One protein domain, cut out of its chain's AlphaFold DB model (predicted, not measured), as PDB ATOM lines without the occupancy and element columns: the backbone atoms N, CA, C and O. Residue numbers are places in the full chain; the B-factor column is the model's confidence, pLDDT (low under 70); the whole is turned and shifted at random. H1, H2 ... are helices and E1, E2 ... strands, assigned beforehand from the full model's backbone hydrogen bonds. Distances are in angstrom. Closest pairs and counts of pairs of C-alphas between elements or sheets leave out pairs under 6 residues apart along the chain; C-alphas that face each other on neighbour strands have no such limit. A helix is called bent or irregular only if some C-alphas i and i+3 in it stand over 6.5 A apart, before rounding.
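AT A GLANCE: This is residues 8 to 65 of the 74 residues of an uncharacterized protein of Rhizobiales bacterium 35-66-30 (UniProt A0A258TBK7). A small elongated body has a short hairpin, E1 and E2, packed with H3 at one end, while at the other end the link of residues 25 to 34 folds back into E3. E3 runs through the middle and leads straight into H2, which packs on H3; H1 comes close to E3 and H3 with few contacts, and E4 lies far from the middle. The printed part has 58 residues, with three named helices and four named strands in the order H1, E1, E2, E3, H2, H3, E4, and its class is mixed, helices and strands. The one sheet of named strands is E1 - E2, antiparallel. The whole is compact, with a radius of gyration of the C-alphas of 11.3 A and spans of 32 by 20 by 17 A.

HOW THE PARTS SIT: H1, residues 8 to 14, is joined by a tight link to E1, residues 16 to 19. E1 and E2, residues 22 to 24, form a hairpin, antiparallel at 141 degrees between their directions; N 16 and O 24 are 2.9 A apart and N 22 and O 19 are 2.9 A apart, both within hydrogen-bond range. E3, residues 35 to 38, pairs with no named strand, but its residues 35 to 36 pair antiparallel with residues 27 to 28. The closest C-alphas of H1 and E3 are those of Ala 11 and Trp 35, 6.5 A apart. E3 and H2, residues 39 to 42, meet only through their link. H2 and H3, residues 45 to 54, touch, with the C-alphas of Ala 42 and His 51 closest at 5.0 A. The closest C-alphas of E1 and H3 are those of Ala 19 and Glu 46, 5.4 A apart. H1 and H3 are close but not clearly touching, with the C-alphas of Val 14 and His 50 closest at 6.6 A. Their lines stand at a shallow tilt of 33 degrees, only just short of steep, and they run opposite ways. E4, residues 59 to 61, pairs with no named strand and is apart from H3 and E3, among others. Each O i to N i+4 pair of H1 is within hydrogen-bond range; in H3 it is 2 of 6, beside 5 of 7 O i to N i+3 pairs, and H2 is too short for an O i to N i+4 pair.

IN THESE COORDINATES: H1 begins at C-alpha 8, (375.142, 94.048, 170.311), and measures 10.2 A. E1 measures 9.6 A and E3 10.5 A. H3 begins at C-alpha 45, (362.230, 76.840, 161.023), and measures 12.5 A; it is irregular, with C-alphas 46 and 49 8.1 A apart. E4 ends at C-alpha 61, (356.310, 96.528, 170.095).

THE WHOLE: The two C-alphas farthest apart are those of Pro 20 and Asp 31, 32.7 A. The printed part has no cut and no long link. The mean pLDDT of the printed part is 93.3, and no printed residue is under 70.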
ATOM      1  N   ALA A   8     374.171  94.033 171.402       93.31
ATOM      2  CA  ALA A   8     375.142  94.048 170.311       93.31
ATOM      3  C   ALA A   8     375.885  92.710 170.123       93.31
ATOM      4  O   ALA A   8     376.201  92.346 168.988       93.31
ATOM      5  N   ALA A   9     376.157  91.962 171.199       94.19
ATOM      6  CA  ALA A   9     376.840  90.676 171.104       94.19
ATOM      7  C   ALA A   9     375.907  89.606 170.527       94.19
ATOM      8  O   ALA A   9     376.312  88.870 169.626       94.19
ATOM      9  N   THR A  10     374.647  89.560 170.969       94.12
ATOM     10  CA  THR A  10     373.651  88.639 170.401       94.12
ATOM     11  C   THR A  10     373.351  88.978 168.944       94.12
ATOM     12  O   THR A  10     373.297  88.077 168.109       94.12
ATOM     13  N   ALA A  11     373.236  90.264 168.600       95.19
ATOM     14  CA  ALA A  11     373.060  90.701 167.220       95.19
ATOM     15  C   ALA A  11     374.229  90.253 166.329       95.19
ATOM     16  O   ALA A  11     373.999  89.715 165.250       95.19
ATOM     17  N   ALA A  12     375.475  90.402 166.788       94.38
ATOM     18  CA  ALA A  12     376.645  89.920 166.058       94.38
ATOM     19  C   ALA A  12     376.691  88.385 165.946       94.38
ATOM     20  O   ALA A  12     377.137  87.868 164.926       94.38
ATOM     21  N   LEU A  13     376.215  87.665 166.968       93.81
ATOM     22  CA  LEU A  13     376.195  86.202 167.003       93.81
ATOM     23  C   LEU A  13     375.211  85.597 165.996       93.81
ATOM     24  O   LEU A  13     375.530  84.594 165.365       93.81
ATOM     25  N   VAL A  14     374.008  86.167 165.891       93.81
ATOM     26  CA  VAL A  14     372.940  85.624 165.033       93.81
ATOM     27  C   VAL A  14     372.975  86.183 163.614       93.81
ATOM     28  O   VAL A  14     372.318  85.645 162.730       93.81
ATOM     29  N   ARG A  15     373.709  87.279 163.389       95.56
ATOM     30  CA  ARG A  15     373.808  87.949 162.091       95.56
ATOM     31  C   ARG A  15     374.449  87.036 161.052       95.56
ATOM     32  O   ARG A  15     375.553  86.529 161.240       95.56
ATOM     33  N   GLY A  16     373.790  86.935 159.902       94.12
ATOM     34  CA  GLY A  16     374.287  86.201 158.747       94.12
ATOM     35  C   GLY A  16     373.384  85.041 158.322       94.12
ATOM     36  O   GLY A  16     372.211  84.977 158.699       94.12
ATOM     37  N   PRO A  17     373.901  84.153 157.457       93.75
ATOM     38  CA  PRO A  17     373.120  83.072 156.871       93.75
ATOM     39  C   PRO A  17     372.762  82.008 157.911       93.75
ATOM     40  O   PRO A  17     373.606  81.569 158.686       93.75
ATOM     41  N   THR A  18     371.510  81.556 157.872       92.81
ATOM     42  CA  THR A  18     370.951  80.550 158.798       92.81
ATOM     43  C   THR A  18     370.476  79.297 158.064       92.81
ATOM     44  O   THR A  18     370.718  78.180 158.512       92.81
ATOM     45  N   ALA A  19     369.883  79.455 156.882       91.75
ATOM     46  CA  ALA A  19     369.516  78.359 155.991       91.75
ATOM     47  C   ALA A  19     369.741  78.778 154.525       91.75
ATOM     48  O   ALA A  19     369.958  79.961 154.253       91.75
ATOM     49  N   PRO A  20     369.719  77.851 153.550       92.31
ATOM     50  CA  PRO A  20     369.888  78.201 152.140       92.31
ATOM     51  C   PRO A  20     368.850  79.237 151.681       92.31
ATOM     52  O   PRO A  20     367.664  78.935 151.604       92.31
ATOM     53  N   GLY A  21     369.302  80.459 151.385       92.81
ATOM     54  CA  GLY A  21     368.436  81.585 151.004       92.81
ATOM     55  C   GLY A  21     367.852  82.392 152.171       92.81
ATOM     56  O   GLY A  21     367.130  83.352 151.920       92.81
ATOM     57  N   TYR A  22     368.186  82.053 153.419       92.81
ATOM     58  CA  TYR A  22     367.695  82.723 154.624       92.81
ATOM     59  C   TYR A  22     368.850  83.221 155.488       92.81
ATOM     60  O   TYR A  22     369.830  82.515 155.739       92.81
ATOM     61  N   GLY A  23     368.707  84.430 156.015       93.44
ATOM     62  CA  GLY A  23     369.658  85.026 156.939       93.44
ATOM     63  C   GLY A  23     368.952  85.937 157.923       93.44
ATOM     64  O   GLY A  23     367.867  86.443 157.643       93.44
ATOM     65  N   LEU A  24     369.569  86.117 159.082       95.25
ATOM     66  CA  LEU A  24     369.151  87.128 160.038       95.25
ATOM     67  C   LEU A  24     369.994  88.374 159.807       95.25
ATOM     68  O   LEU A  24     371.225  88.311 159.797       95.25
ATOM     69  N   ASP A  25     369.319  89.506 159.662       94.62
ATOM     70  CA  ASP A  25     369.953  90.816 159.599       94.62
ATOM     71  C   ASP A  25     369.354  91.703 160.695       94.62
ATOM     72  O   ASP A  25     368.338  92.363 160.480       94.62
ATOM     73  N   PRO A  26     369.909  91.651 161.920       95.06
ATOM     74  CA  PRO A  26     369.447  92.500 163.005       95.06
ATOM     75  C   PRO A  26     369.650  93.972 162.633       95.06
ATOM     76  O   PRO A  26     370.722  94.328 162.132       95.06
ATOM     77  N   VAL A  27     368.658  94.817 162.917       94.38
ATOM     78  CA  VAL A  27     368.672  96.253 162.587       94.38
ATOM     79  C   VAL A  27     368.923  97.070 163.857       94.38
ATOM     80  O   VAL A  27     368.247  96.825 164.854       94.38
ATOM     81  N   PRO A  28     369.875  98.017 163.885       94.56
ATOM     82  CA  PRO A  28     370.099  98.852 165.062       94.56
ATOM     83  C   PRO A  28     368.933  99.827 165.294       94.56
ATOM     84  O   PRO A  28     368.398 100.401 164.348       94.56
ATOM     85  N   LEU A  29     368.567 100.046 166.557       92.81
ATOM     86  CA  LEU A  29     367.651 101.120 166.949       92.81
ATOM     87  C   LEU A  29     368.352 102.481 166.838       92.81
ATOM     88  O   LEU A  29     369.543 102.601 167.133       92.81
ATOM     89  N   LEU A  30     367.604 103.517 166.461       93.44
ATOM     90  CA  LEU A  30     368.121 104.881 166.289       93.44
ATOM     91  C   LEU A  30     368.595 105.511 167.603       93.44
ATOM     92  O   LEU A  30     369.486 106.356 167.596       93.44
ATOM     93  N   ASP A  31     368.022 105.092 168.731       89.69
ATOM     94  CA  ASP A  31     368.432 105.533 170.067       89.69
ATOM     95  C   ASP A  31     369.722 104.848 170.562       89.69
ATOM     96  O   ASP A  31     370.250 105.204 171.617       89.69
ATOM     97  N   GLY A  32     370.234 103.862 169.816       89.00
ATOM     98  CA  GLY A  32     371.407 103.071 170.178       89.00
ATOM     99  C   GLY A  32     371.183 102.097 171.339       89.00
ATOM    100  O   GLY A  32     372.147 101.498 171.815       89.00
ATOM    101  N   SER A  33     369.941 101.911 171.801       90.56
ATOM    102  CA  SER A  33     369.617 101.048 172.948       90.56
ATOM    103  C   SER A  33     369.778  99.556 172.655       90.56
ATOM    104  O   SER A  33     369.885  98.750 173.581       90.56
ATOM    105  N   GLY A  34     369.820  99.174 171.380       94.12
ATOM    106  CA  GLY A  34     369.971  97.789 170.976       94.12
ATOM    107  C   GLY A  34     369.680  97.580 169.502       94.12
ATOM    108  O   GLY A  34     369.730  98.500 168.687       94.12
ATOM    109  N   TRP A  35     369.419  96.326 169.173       95.81
ATOM    110  CA  TRP A  35     369.149  95.860 167.826       95.81
ATOM    111  C   TRP A  35     367.827  95.107 167.819       95.81
ATOM    112  O   TRP A  35     367.435  94.526 168.829       95.81
ATOM    113  N   ILE A  36     367.140  95.095 166.687       95.94
ATOM    114  CA  ILE A  36     365.848  94.440 166.545       95.94
ATOM    115  C   ILE A  36     365.883  93.341 165.495       95.94
ATOM    116  O   ILE A  36     366.549  93.449 164.465       95.94
ATOM    117  N   LEU A  37     365.113  92.287 165.754       95.00
ATOM    118  CA  LEU A  37     364.739  91.276 164.768       95.00
ATOM    119  C   LEU A  37     363.231  91.030 164.833       95.00
ATOM    120  O   LEU A  37     362.657  91.077 165.922       95.00
ATOM    121  N   PRO A  38     362.565  90.729 163.709       94.44
ATOM    122  CA  PRO A  38     361.164  90.325 163.725       94.44
ATOM    123  C   PRO A  38     360.931  89.151 164.683       94.44
ATOM    124  O   PRO A  38     361.656  88.158 164.643       94.44
ATOM    125  N   ALA A  39     359.897  89.217 165.528       94.62
ATOM    126  CA  ALA A  39     359.659  88.166 166.525       94.62
ATOM    127  C   ALA A  39     359.367  86.784 165.916       94.62
ATOM    128  O   ALA A  39     359.613  85.763 166.557       94.62
ATOM    129  N   ILE A  40     358.917  86.742 164.656       93.44
ATOM    130  CA  ILE A  40     358.738  85.496 163.901       93.44
ATOM    131  C   ILE A  40     360.048  84.704 163.768       93.44
ATOM    132  O   ILE A  40     360.017  83.478 163.710       93.44
ATOM    133  N   CYS A  41     361.210  85.366 163.808       92.81
ATOM    134  CA  CYS A  41     362.502  84.697 163.698       92.81
ATOM    135  C   CYS A  41     362.782  83.724 164.856       92.81
ATOM    136  O   CYS A  41     363.550  82.782 164.679       92.81
ATOM    137  N   ALA A  42     362.142  83.906 166.018       93.06
ATOM    138  CA  ALA A  42     362.278  82.992 167.154       93.06
ATOM    139  C   ALA A  42     361.567  81.643 166.949       93.06
ATOM    140  O   ALA A  42     361.834  80.705 167.695       93.06
ATOM    141  N   THR A  43     360.664  81.535 165.968       92.81
ATOM    142  CA  THR A  43     359.891  80.311 165.695       92.81
ATOM    143  C   THR A  43     360.013  79.819 164.255       92.81
ATOM    144  O   THR A  43     359.643  78.681 163.968       92.81
ATOM    145  N   ALA A  44     360.554  80.635 163.349       93.31
ATOM    146  CA  ALA A  44     360.693  80.287 161.943       93.31
ATOM    147  C   ALA A  44     361.731  79.161 161.741       93.31
ATOM    148  O   ALA A  44     362.869  79.303 162.201       93.31
ATOM    149  N   PRO A  45     361.380  78.034 161.096       94.06
ATOM    150  CA  PRO A  45     362.230  76.840 161.023       94.06
ATOM    151  C   PRO A  45     363.601  77.085 160.372       94.06
ATOM    152  O   PRO A  45     364.580  76.441 160.743       94.06
ATOM    153  N   GLU A  46     363.702  78.047 159.460       95.25
ATOM    154  CA  GLU A  46     364.946  78.501 158.831       95.25
ATOM    155  C   GLU A  46     365.985  79.039 159.831       95.25
ATOM    156  O   GLU A  46     367.183  78.997 159.557       95.25
ATOM    157  N   HIS A  47     365.555  79.488 161.012       93.88
ATOM    158  CA  HIS A  47     366.415  80.039 162.060       93.88
ATOM    159  C   HIS A  47     366.543  79.107 163.271       93.88
ATOM    160  O   HIS A  47     366.965  79.548 164.343       93.88
ATOM    161  N   ALA A  48     366.221  77.816 163.111       93.44
ATOM    162  CA  ALA A  48     366.225  76.827 164.193       93.44
ATOM    163  C   ALA A  48     367.531  76.802 165.004       93.44
ATOM    164  O   ALA A  48     367.498  76.634 166.222       93.44
ATOM    165  N   MET A  49     368.679  77.051 164.359       93.12
ATOM    166  CA  MET A  49     369.982  77.114 165.035       93.12
ATOM    167  C   MET A  49     370.076  78.216 166.105       93.12
ATOM    168  O   MET A  49     370.868  78.097 167.037       93.12
ATOM    169  N   HIS A  50     369.275  79.277 165.984       94.31
ATOM    170  CA  HIS A  50     369.267  80.413 166.901       94.31
ATOM    171  C   HIS A  50     368.013  80.467 167.776       94.31
ATOM    172  O   HIS A  50     367.967  81.308 168.667       94.31
ATOM    173  N   HIS A  51     367.025  79.576 167.605       93.75
ATOM    174  CA  HIS A  51     365.778  79.592 168.390       93.75
ATOM    175  C   HIS A  51     366.021  79.629 169.892       93.75
ATOM    176  O   HIS A  51     365.397  80.424 170.583       93.75
ATOM    177  N   GLN A  52     366.962  78.831 170.402       92.81
ATOM    178  CA  GLN A  52     367.265  78.815 171.834       92.81
ATOM    179  C   GLN A  52     367.792  80.168 172.336       92.81
ATOM    180  O   GLN A  52     367.468  80.566 173.448       92.81
ATOM    181  N   VAL A  53     368.583  80.874 171.524       92.69
ATOM    182  CA  VAL A  53     369.111  82.203 171.861       92.69
ATOM    183  C   VAL A  53     368.022  83.263 171.700       92.69
ATOM    184  O   VAL A  53     367.817  84.076 172.589       92.69
ATOM    185  N   LEU A  54     367.279  83.236 170.595       92.75
ATOM    186  CA  LEU A  54     366.221  84.206 170.315       92.75
ATOM    187  C   LEU A  54     365.057  84.085 171.308       92.75
ATOM    188  O   LEU A  54     364.476  85.094 171.684       92.75
ATOM    189  N   ALA A  55     364.747  82.883 171.796       92.88
ATOM    190  CA  ALA A  55     363.683  82.660 172.773       92.88
ATOM    191  C   ALA A  55     363.968  83.271 174.156       92.88
ATOM    192  O   ALA A  55     363.036  83.434 174.942       92.88
ATOM    193  N   THR A  56     365.224  83.608 174.477       93.31
ATOM    194  CA  THR A  56     365.563  84.306 175.729       93.31
ATOM    195  C   THR A  56     365.527  85.824 175.587       93.31
ATOM    196  O   THR A  56     365.604  86.526 176.597       93.31
ATOM    197  N   MET A  57     365.406  86.341 174.360       93.50
ATOM    198  CA  MET A  57     365.407  87.777 174.114       93.50
ATOM    199  C   MET A  57     364.063  88.401 174.502       93.50
ATOM    200  O   MET A  57     363.004  87.827 174.229       93.50
ATOM    201  N   PRO A  58     364.071  89.598 175.111       94.12
ATOM    202  CA  PRO A  58     362.847  90.330 175.377       94.12
ATOM    203  C   PRO A  58     362.154  90.714 174.068       94.12
ATOM    204  O   PRO A  58     362.790  91.066 173.075       94.12
ATOM    205  N   VAL A  59     360.826  90.673 174.089       95.00
ATOM    206  CA  VAL A  59     359.976  90.987 172.941       95.00
ATOM    207  C   VAL A  59     359.138  92.210 173.277       95.00
ATOM    208  O   VAL A  59     358.488  92.245 174.323       95.00
ATOM    209  N   ARG A  60     359.118  93.209 172.391       94.75
ATOM    210  CA  ARG A  60     358.259  94.390 172.555       94.75
ATOM    211  C   ARG A  60     357.742  94.919 171.219       94.75
ATOM    212  O   ARG A  60     358.341  94.655 170.173       94.75
ATOM    213  N   PRO A  61     356.636  95.681 171.227       94.25
ATOM    214  CA  PRO A  61     356.310  96.528 170.095       94.25
ATOM    215  C   PRO A  61     357.401  97.591 169.904       94.25
ATOM    216  O   PRO A  61     357.853  98.215 170.869       94.25
ATOM    217  N   VAL A  62     357.805  97.771 168.650       90.75
ATOM    218  CA  VAL A  62     358.712  98.836 168.210       90.75
ATOM    219  C   VAL A  62     357.989  99.611 167.108       90.75
ATOM    220  O   VAL A  62     357.403  98.994 166.202       90.75
ATOM    221  N   ALA A  63     357.949 100.935 167.239       90.44
ATOM    222  CA  ALA A  63     357.417 101.837 166.224       90.44
ATOM    223  C   ALA A  63     358.440 102.025 165.095       90.44
ATOM    224  O   ALA A  63     359.642 101.977 165.341       90.44
ATOM    225  N   ASP A  64     357.977 102.253 163.866       87.31
ATOM    226  CA  ASP A  64     358.865 102.397 162.703       87.31
ATOM    227  C   ASP A  64     359.874 103.540 162.887       87.31
ATOM    228  O   ASP A  64     361.060 103.358 162.638       87.31
ATOM    229  N   ALA A  65     359.444 104.647 163.500       87.00
ATOM    230  CA  ALA A  65     360.302 105.780 163.851       87.00
ATOM    231  C   ALA A  65     361.436 105.461 164.855       87.00
ATOM    232  O   ALA A  65     362.296 106.307 165.080       87.00
TER     233      ALA A  65